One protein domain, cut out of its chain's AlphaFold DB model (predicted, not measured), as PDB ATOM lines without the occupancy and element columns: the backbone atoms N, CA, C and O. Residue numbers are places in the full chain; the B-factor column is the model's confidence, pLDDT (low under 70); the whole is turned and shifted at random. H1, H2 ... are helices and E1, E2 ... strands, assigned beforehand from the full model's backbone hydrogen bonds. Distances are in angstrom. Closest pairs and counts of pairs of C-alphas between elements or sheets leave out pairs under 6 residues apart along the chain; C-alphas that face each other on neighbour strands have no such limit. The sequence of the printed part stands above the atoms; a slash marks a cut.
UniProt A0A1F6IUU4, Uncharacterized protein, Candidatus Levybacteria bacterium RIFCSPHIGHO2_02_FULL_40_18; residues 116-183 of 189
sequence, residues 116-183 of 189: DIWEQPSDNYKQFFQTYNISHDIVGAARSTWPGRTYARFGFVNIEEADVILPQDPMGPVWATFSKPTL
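What this domain is: This is residues 116 to 183 of the 189 residues of an uncharacterized protein of Candidatus Levybacteria bacterium RIFCSPHIGHO2_02_FULL_40_18 (UniProt A0A1F6IUU4). A narrow antiparallel ribbon, with E2 in its middle and the short E1 along part of it, has three helices over one side: the short H2 lies over E2, the longer H1 packs steeply tilted on H2 and comes near the strands with its residues 124 to 129, and H3 follows round a corner from the last residues of H2 and comes near E2. A long link loops from H3 back to E2, and its residues 164 to 165 pair antiparallel with residues 175 to 176 of E2. The printed part has 68 residues, with two named strands and three named helices in the order E1, H1, H2, H3, E2, and its class is mixed, helices and strands. The whole is compact, with a radius of gyration of the C-alphas of 11.4 A, yet elongated in outline, spanning 37 by 21 by 20 A.

How they stand to each other: Begin at the sheet, where E1, residues 116 to 118, and E2, residues 174 to 179, are antiparallel neighbours at 156 degrees. Look there for N 118 and O 174, 2.9 A apart, and N 174 and O 118, 2.8 A apart, both within hydrogen-bond range. Next find H2, residues 138 to 143; its closest C-alpha pair with E2 is Ala 142 and Ala 176, 7.0 A apart. H2 and E1 are apart. H1, residues 123 to 135, touches H2 at a steep tilt of 46 degrees, opposite ways, and the closest C-alphas are those of Phe 128 and Ala 141, 5.1 A apart. The closest C-alphas of H1 and E1 are those of Trp 118 and Tyr 125, 5.1 A apart. H3, residues 146 to 153, and H2 touch only at the corner, and only just, with 3 pairs of C-alphas within 8 A; the closest are those of Arg 143 and Arg 149, 5.9 A apart. H3 and E2 come closest at the C-alphas of Tyr 151 and Phe 178, 7.2 A apart. H1 and H3 are close but not clearly touching, with the C-alphas of Asn 124 and Trp 146 the closest at 6.6 A. In H2 and H3 every O i to N i+4 pair is within hydrogen-bond range; in H1, 8 of 9 are.

Where its parts are: Find C-alpha 174 at (160.406, 29.603, 26.518); from there E2 runs 16.6 A to C-alpha 179 at (145.800, 23.060, 30.735). E1 begins at C-alpha 116, at (154.825, 29.767, 32.657), and covers 6.6 A. H1 measures 18.3 A from first to last C-alpha, H2 8.7 A and H3 11.0 A.

The domain as a whole: The two C-alphas farthest apart are those of Met 171 and Leu 183, 37.5 A. The printed part has no cut; the link from H3 to E2, 20 residues, is long, and the other three links are tight. The mean pLDDT of the printed part is 93.7, and in this model residue 183 alone is under 70.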
ATOM      1  N   ASP A 116     153.535  29.594  32.001       94.81
ATOM      2  CA  ASP A 116     154.825  29.767  32.657       94.81
ATOM      3  C   ASP A 116     155.884  30.178  31.629       94.81
ATOM      4  O   ASP A 116     155.855  29.758  30.466       94.81
ATOM      5  N   ILE A 117     156.799  31.039  32.068       94.25
ATOM      6  CA  ILE A 117     157.830  31.654  31.235       94.25
ATOM      7  C   ILE A 117     159.184  31.314  31.839       94.25
ATOM      8  O   ILE A 117     159.500  31.668  32.977       94.25
ATOM      9  N   TRP A 118     160.015  30.623  31.068       93.00
ATOM     10  CA  TRP A 118     161.351  30.237  31.499       93.00
ATOM     11  C   TRP A 118     162.386  31.017  30.716       93.00
ATOM     12  O   TRP A 118     162.482  30.890  29.501       93.00
ATOM     13  N   GLU A 119     163.208  31.780  31.427       91.56
ATOM     14  CA  GLU A 119     164.253  32.610  30.823       91.56
ATOM     15  C   GLU A 119     165.635  32.199  31.329       91.56
ATOM     16  O   GLU A 119     165.775  31.531  32.364       91.56
ATOM     17  N   GLN A 120     166.693  32.615  30.634       88.44
ATOM     18  CA  GLN A 120     168.043  32.475  31.170       88.44
ATOM     19  C   GLN A 120     168.262  33.424  32.360       88.44
ATOM     20  O   GLN A 120     167.824  34.568  32.313       88.44
ATOM     21  N   PRO A 121     168.981  33.001  33.420       86.31
ATOM     22  CA  PRO A 121     169.694  31.731  33.590       86.31
ATOM     23  C   PRO A 121     168.928  30.703  34.455       86.31
ATOM     24  O   PRO A 121     169.574  29.930  35.179       86.31
ATOM     25  N   SER A 122     167.588  30.702  34.430       86.69
ATOM     26  CA  SER A 122     166.757  29.860  35.306       86.69
ATOM     27  C   SER A 122     167.068  28.363  35.164       86.69
ATOM     28  O   SER A 122     167.487  27.876  34.109       86.69
ATOM     29  N   ASP A 123     166.871  27.607  36.248       88.69
ATOM     30  CA  ASP A 123     167.075  26.153  36.223       88.69
ATOM     31  C   ASP A 123     166.035  25.464  35.321       88.69
ATOM     32  O   ASP A 123     166.366  24.471  34.677       88.69
ATOM     33  N   ASN A 124     164.819  26.018  35.216       92.00
ATOM     34  CA  ASN A 124     163.755  25.496  34.352       92.00
ATOM     35  C   ASN A 124     164.152  25.578  32.876       92.00
ATOM     36  O   ASN A 124     164.072  24.574  32.173       92.00
ATOM     37  N   TYR A 125     164.684  26.727  32.441       93.88
ATOM     38  CA  TYR A 125     165.204  26.911  31.084       93.88
ATOM     39  C   TYR A 125     166.301  25.890  30.761       93.88
ATOM     40  O   TYR A 125     166.268  25.212  29.734       93.88
ATOM     41  N   LYS A 126     167.266  25.729  31.676       93.56
ATOM     42  CA  LYS A 126     168.368  24.770  31.510       93.56
ATOM     43  C   LYS A 126     167.857  23.334  31.430       93.56
ATOM     44  O   LYS A 126     168.275  22.601  30.540       93.56
ATOM     45  N   GLN A 127     166.961  22.938  32.333       94.75
ATOM     46  CA  GLN A 127     166.388  21.593  32.371       94.75
ATOM     47  C   GLN A 127     165.579  21.277  31.107       94.75
ATOM     48  O   GLN A 127     165.698  20.173  30.564       94.75
ATOM     49  N   PHE A 128     164.796  22.246  30.630       96.62
ATOM     50  CA  PHE A 128     164.035  22.131  29.394       96.62
ATOM     51  C   PHE A 128     164.960  21.844  28.208       96.62
ATOM     52  O   PHE A 128     164.859  20.779  27.603       96.62
ATOM     53  N   PHE A 129     165.931  22.722  27.929       96.31
ATOM     54  CA  PHE A 129     166.830  22.545  26.782       96.31
ATOM     55  C   PHE A 129     167.745  21.328  26.916       96.31
ATOM     56  O   PHE A 129     168.032  20.673  25.917       96.31
ATOM     57  N   GLN A 130     168.179  20.970  28.128       95.69
ATOM     58  CA  GLN A 130     168.918  19.723  28.348       95.69
ATOM     59  C   GLN A 130     168.101  18.500  27.930       95.69
ATOM     60  O   GLN A 130     168.636  17.613  27.274       95.69
ATOM     61  N   THR A 131     166.816  18.458  28.288       96.44
ATOM     62  CA  THR A 131     165.934  17.349  27.907       96.44
ATOM     63  C   THR A 131     165.641  17.385  26.409       96.44
ATOM     64  O   THR A 131     165.830  16.380  25.725       96.44
ATOM     65  N   TYR A 132     165.248  18.550  25.891       96.75
ATOM     66  CA  TYR A 132     164.862  18.738  24.495       96.75
ATOM     67  C   TYR A 132     166.000  18.413  23.521       96.75
ATOM     68  O   TYR A 132     165.785  17.688  22.559       96.75
ATOM     69  N   ASN A 133     167.232  18.844  23.802       95.69
ATOM     70  CA  ASN A 133     168.379  18.567  22.931       95.69
ATOM     71  C   ASN A 133     168.752  17.075  22.871       95.69
ATOM     72  O   ASN A 133     169.483  16.657  21.974       95.69
ATOM     73  N   ILE A 134     168.285  16.269  23.830       95.75
ATOM     74  CA  ILE A 134     168.492  14.818  23.851       95.75
ATOM     75  C   ILE A 134     167.332  14.109  23.147       95.75
ATOM     76  O   ILE A 134     167.564  13.280  22.269       95.75
ATOM     77  N   SER A 135     166.087  14.403  23.536       96.38
ATOM     78  CA  SER A 135     164.906  13.667  23.068       96.38
ATOM     79  C   SER A 135     164.313  14.197  21.765       96.38
ATOM     80  O   SER A 135     163.660  13.435  21.059       96.38
ATOM     81  N   HIS A 136     164.515  15.482  21.463       95.06
ATOM     82  CA  HIS A 136     163.781  16.254  20.453       95.06
ATOM     83  C   HIS A 136     162.253  16.267  20.665       95.06
ATOM     84  O   HIS A 136     161.503  16.642  19.770       95.06
ATOM     85  N   ASP A 137     161.793  15.895  21.863       97.00
ATOM     86  CA  ASP A 137     160.391  15.920  22.281       97.00
ATOM     87  C   ASP A 137     160.147  17.170  23.132       97.00
ATOM     88  O   ASP A 137     160.558  17.238  24.296       97.00
ATOM     89  N   ILE A 138     159.513  18.176  22.528       97.25
ATOM     90  CA  ILE A 138     159.261  19.480  23.152       97.25
ATOM     91  C   ILE A 138     158.273  19.377  24.321       97.25
ATOM     92  O   ILE A 138     158.478  19.989  25.372       97.25
ATOM     93  N   VAL A 139     157.243  18.538  24.185       97.62
ATOM     94  CA  VAL A 139     156.221  18.326  25.214       97.62
ATOM     95  C   VAL A 139     156.807  17.535  26.377       97.62
ATOM     96  O   VAL A 139     156.633  17.904  27.542       97.62
ATOM     97  N   GLY A 140     157.556  16.471  26.083       97.00
ATOM     98  CA  GLY A 140     158.290  15.703  27.082       97.00
ATOM     99  C   GLY A 140     159.284  16.565  27.860       97.00
ATOM    100  O   GLY A 140     159.365  16.445  29.084       97.00
ATOM    101  N   ALA A 141     159.984  17.481  27.184       97.44
ATOM    102  CA  ALA A 141     160.883  18.441  27.822       97.44
ATOM    103  C   ALA A 141     160.143  19.445  28.719       97.44
ATOM    104  O   ALA A 141     160.582  19.688  29.842       97.44
ATOM    105  N   ALA A 142     159.001  19.987  28.288       97.44
ATOM    106  CA  ALA A 142     158.187  20.873  29.124       97.44
ATOM    107  C   ALA A 142     157.687  20.150  30.387       97.44
ATOM    108  O   ALA A 142     157.833  20.657  31.502       97.44
ATOM    109  N   ARG A 143     157.185  18.917  30.237       97.00
ATOM    110  CA  ARG A 143     156.727  18.061  31.347       97.00
ATOM    111  C   ARG A 143     157.855  17.647  32.294       97.00
ATOM    112  O   ARG A 143     157.600  17.394  33.472       97.00
ATOM    113  N   SER A 144     159.094  17.570  31.804       95.19
ATOM    114  CA  SER A 144     160.259  17.208  32.615       95.19
ATOM    115  C   SER A 144     160.792  18.362  33.461       95.19
ATOM    116  O   SER A 144     161.659  18.131  34.302       95.19
ATOM    117  N   THR A 145     160.303  19.589  33.298       95.19
ATOM    118  CA  THR A 145     160.695  20.706  34.165       95.19
ATOM    119  C   THR A 145     160.093  20.575  35.568       95.19
ATOM    120  O   THR A 145     159.146  19.818  35.807       95.19
ATOM    121  N   TRP A 146     160.651  21.295  36.545       93.12
ATOM    122  CA  TRP A 146     160.051  21.367  37.882       93.12
ATOM    123  C   TRP A 146     158.610  21.931  37.876       93.12
ATOM    124  O   TRP A 146     157.761  21.290  38.509       93.12
ATOM    125  N   PRO A 147     158.289  23.028  37.154       94.00
ATOM    126  CA  PRO A 147     156.917  23.515  37.039       94.00
ATOM    127  C   PRO A 147     156.014  22.504  36.345       94.00
ATOM    128  O   PRO A 147     154.987  22.150  36.909       94.00
ATOM    129  N   GLY A 148     156.438  21.920  35.216       95.62
ATOM    130  CA  GLY A 148     155.635  20.931  34.489       95.62
ATOM    131  C   GLY A 148     155.224  19.735  35.355       95.62
ATOM    132  O   GLY A 148     154.051  19.357  35.393       95.62
ATOM    133  N   ARG A 149     156.152  19.185  36.151       96.31
ATOM    134  CA  ARG A 149     155.825  18.135  37.135       96.31
ATOM    135  C   ARG A 149     154.890  18.621  38.243       96.31
ATOM    136  O   ARG A 149     154.078  17.842  38.737       96.31
ATOM    137  N   THR A 150     155.039  19.868  38.678       95.94
ATOM    138  CA  THR A 150     154.230  20.456  39.752       95.94
ATOM    139  C   THR A 150     152.803  20.705  39.275       95.94
ATOM    140  O   THR A 150     151.865  20.253  39.919       95.94
ATOM    141  N   TYR A 151     152.620  21.321  38.110       96.81
ATOM    142  CA  TYR A 151     151.313  21.587  37.512       96.81
ATOM    143  C   TYR A 151     150.557  20.295  37.178       96.81
ATOM    144  O   TYR A 151     149.367  20.186  37.478       96.81
ATOM    145  N   ALA A 152     151.256  19.260  36.699       95.75
ATOM    146  CA  ALA A 152     150.660  17.942  36.482       95.75
ATOM    147  C   ALA A 152     150.071  17.330  37.769       95.75
ATOM    148  O   ALA A 152     149.011  16.705  37.721       95.75
ATOM    149  N   ARG A 153     150.699  17.549  38.938       95.75
ATOM    150  CA  ARG A 153     150.161  17.097  40.241       95.75
ATOM    151  C   ARG A 153     148.843  17.777  40.616       95.75
ATOM    152  O   ARG A 153     148.076  17.194  41.374       95.75
ATOM    153  N   PHE A 154     148.580  18.964  40.076       95.38
ATOM    154  CA  PHE A 154     147.337  19.715  40.270       95.38
ATOM    155  C   PHE A 154     146.344  19.552  39.105       95.38
ATOM    156  O   PHE A 154     145.356  20.278  39.024       95.38
ATOM    157  N   GLY A 155     146.577  18.582  38.211       95.44
ATOM    158  CA  GLY A 155     145.653  18.227  37.131       95.44
ATOM    159  C   GLY A 155     145.835  19.010  35.830       95.44
ATOM    160  O   GLY A 155     145.057  18.805  34.902       95.44
ATOM    161  N   PHE A 156     146.860  19.857  35.717       97.06
ATOM    162  CA  PHE A 156     147.203  20.559  34.476       97.06
ATOM    163  C   PHE A 156     148.129  19.684  33.625       97.06
ATOM    164  O   PHE A 156     149.348  19.854  33.608       97.06
ATOM    165  N   VAL A 157     147.549  18.658  33.005       95.88
ATOM    166  CA  VAL A 157     148.284  17.603  32.286       95.88
ATOM    167  C   VAL A 157     148.231  17.749  30.764       95.88
ATOM    168  O   VAL A 157     149.054  17.144  30.069       95.88
ATOM    169  N   ASN A 158     147.294  18.546  30.241       96.06
ATOM    170  CA  ASN A 158     147.165  18.777  28.807       96.06
ATOM    171  C   ASN A 158     148.178  19.829  28.366       96.06
ATOM    172  O   ASN A 158     148.225  20.924  28.919       96.06
ATOM    173  N   ILE A 159     148.992  19.453  27.390       96.38
ATOM    174  CA  ILE A 159     149.999  20.297  26.759       96.38
ATOM    175  C   ILE A 159     150.326  19.659  25.409       96.38
ATOM    176  O   ILE A 159     150.607  18.455  25.342       96.38
ATOM    177  N   GLU A 160     150.246  20.451  24.353       95.94
ATOM    178  CA  GLU A 160     150.570  20.088  22.976       95.94
ATOM    179  C   GLU A 160     151.818  20.846  22.506       95.94
ATOM    180  O   GLU A 160     152.307  21.753  23.175       95.94
ATOM    181  N   GLU A 161     152.366  20.489  21.341       96.19
ATOM    182  CA  GLU A 161     153.540  21.197  20.806       96.19
ATOM    183  C   GLU A 161     153.258  22.688  20.576       96.19
ATOM    184  O   GLU A 161     154.124  23.520  20.825       96.19
ATOM    185  N   ALA A 162     152.035  23.031  20.153       95.88
ATOM    186  CA  ALA A 162     151.614  24.413  19.925       95.88
ATOM    187  C   ALA A 162     151.533  25.252  21.214       95.88
ATOM    188  O   ALA A 162     151.595  26.479  21.144       95.88
ATOM    189  N   ASP A 163     151.436  24.602  22.377       96.50
ATOM    190  CA  ASP A 163     151.404  25.259  23.685       96.50
ATOM    191  C   ASP A 163     152.807  25.620  24.195       96.50
ATOM    192  O   ASP A 163     152.930  26.286  25.228       96.50
ATOM    193  N   VAL A 164     153.864  25.171  23.501       96.94
ATOM    194  CA  VAL A 164     155.259  25.464  23.838       96.94
ATOM    195  C   VAL A 164     155.890  26.335  22.759       96.94
ATOM    196  O   VAL A 164     156.194  25.889  21.655       96.94
ATOM    197  N   ILE A 165     156.147  27.594  23.102       96.88
ATOM    198  CA  ILE A 165     156.748  28.564  22.190       96.88
ATOM    199  C   ILE A 165     158.243  28.632  22.487       96.88
ATOM    200  O   ILE A 165     158.665  29.100  23.546       96.88
ATOM    201  N   LEU A 166     159.050  28.159  21.537       94.56
ATOM    202  CA  LEU A 166     160.503  28.291  21.588       94.56
ATOM    203  C   LEU A 166     160.934  29.722  21.236       94.56
ATOM    204  O   LEU A 166     160.301  30.375  20.396       94.56
ATOM    205  N   PRO A 167     162.039  30.209  21.817       92.75
ATOM    206  CA  PRO A 167     162.542  31.529  21.499       92.75
ATOM    207  C   PRO A 167     163.098  31.596  20.073       92.75
ATOM    208  O   PRO A 167     163.697  30.648  19.568       92.75
ATOM    209  N   GLN A 168     162.937  32.757  19.434       88.81
ATOM    210  CA  GLN A 168     163.514  33.040  18.110       88.81
ATOM    211  C   GLN A 168     165.024  33.348  18.179       88.81
ATOM    212  O   GLN A 168     165.735  33.204  17.188       88.81
ATOM    213  N   ASP A 169     165.509  33.764  19.351       88.56
ATOM    214  CA  ASP A 169     166.919  34.006  19.673       88.56
ATOM    215  C   ASP A 169     167.369  32.979  20.734       88.56
ATOM    216  O   ASP A 169     166.611  32.733  21.671       88.56
ATOM    217  N   PRO A 170     168.582  32.403  20.663       75.88
ATOM    218  CA  PRO A 170     169.141  31.538  21.711       75.88
ATOM    219  C   PRO A 170     169.048  32.053  23.163       75.88
ATOM    220  O   PRO A 170     169.169  31.250  24.094       75.88
ATOM    221  N   MET A 171     168.899  33.363  23.374       84.12
ATOM    222  CA  MET A 171     168.760  34.001  24.690       84.12
ATOM    223  C   MET A 171     167.311  34.320  25.089       84.12
ATOM    224  O   MET A 171     167.087  34.768  26.212       84.12
ATOM    225  N   GLY A 172     166.341  34.128  24.191       92.25
ATOM    226  CA  GLY A 172     164.937  34.429  24.461       92.25
ATOM    227  C   GLY A 172     164.279  33.426  25.417       92.25
ATOM    228  O   GLY A 172     164.845  32.366  25.692       92.25
ATOM    229  N   PRO A 173     163.074  33.731  25.913       95.00
ATOM    230  CA  PRO A 173     162.383  32.868  26.857       95.00
ATOM    231  C   PRO A 173     161.616  31.732  26.161       95.00
ATOM    232  O   PRO A 173     161.286  31.802  24.978       95.00
ATOM    233  N   VAL A 174     161.330  30.673  26.912       96.00
ATOM    234  CA  VAL A 174     160.406  29.603  26.518       96.00
ATOM    235  C   VAL A 174     159.082  29.857  27.217       96.00
ATOM    236  O   VAL A 174     159.060  29.974  28.442       96.00
ATOM    237  N   TRP A 175     157.991  29.899  26.459       96.56
ATOM    238  CA  TRP A 175     156.642  29.926  27.018       96.56
ATOM    239  C   TRP A 175     156.053  28.525  26.967       96.56
ATOM    240  O   TRP A 175     156.196  27.839  25.955       96.56
ATOM    241  N   ALA A 176     155.383  28.107  28.036       97.25
ATOM    242  CA  ALA A 176     154.673  26.838  28.084       97.25
ATOM    243  C   ALA A 176     153.304  27.018  28.742       97.25
ATOM    244  O   ALA A 176     153.207  27.579  29.835       97.25
ATOM    245  N   THR A 177     152.259  26.503  28.092       97.75
ATOM    246  CA  THR A 177     150.896  26.491  28.634       97.75
ATOM    247  C   THR A 177     150.508  25.080  29.069       97.75
ATOM    248  O   THR A 177     150.593  24.130  28.296       97.75
ATOM    249  N   PHE A 178     150.065  24.940  30.317       97.75
ATOM    250  CA  PHE A 178     149.575  23.686  30.887       97.75
ATOM    251  C   PHE A 178     148.091  23.824  31.201       97.75
ATOM    252  O   PHE A 178     147.701  24.675  31.995       97.75
ATOM    253  N   SER A 179     147.257  22.968  30.625       97.62
ATOM    254  CA  SER A 179     145.800  23.060  30.735       97.62
ATOM    255  C   SER A 179     145.205  21.875  31.490       97.62
ATOM    256  O   SER A 179     145.733  20.757  31.475       97.62
ATOM    257  N   LYS A 180     144.068  22.100  32.151       95.38
ATOM    258  CA  LYS A 180     143.228  21.008  32.655       95.38
ATOM    259  C   LYS A 180     142.605  20.236  31.483       95.38
ATOM    260  O   LYS A 180     142.332  20.830  30.437       95.38
ATOM    261  N   PRO A 181     142.307  18.936  31.650       90.94
ATOM    262  CA  PRO A 181     141.475  18.203  30.709       90.94
ATOM    263  C   PRO A 181     140.139  18.910  30.488       90.94
ATOM    264  O   PRO A 181     139.405  19.183  31.440       90.94
ATOM    265  N   THR A 182     139.801  19.196  29.233       79.00
ATOM    266  CA  THR A 182     138.461  19.672  28.895       79.00
ATOM    267  C   THR A 182     137.478  18.543  29.172       79.00
ATOM    268  O   THR A 182     137.565  17.470  28.572       79.00
ATOM    269  N   LEU A 183     136.524  18.767  30.077       59.00
ATOM    270  CA  LEU A 183     135.397  17.856  30.246       59.00
ATOM    271  C   LEU A 183     134.519  17.933  28.993       59.00
ATOM    272  O   LEU A 183     133.602  18.746  28.902       59.00
TER     273      LEU A 183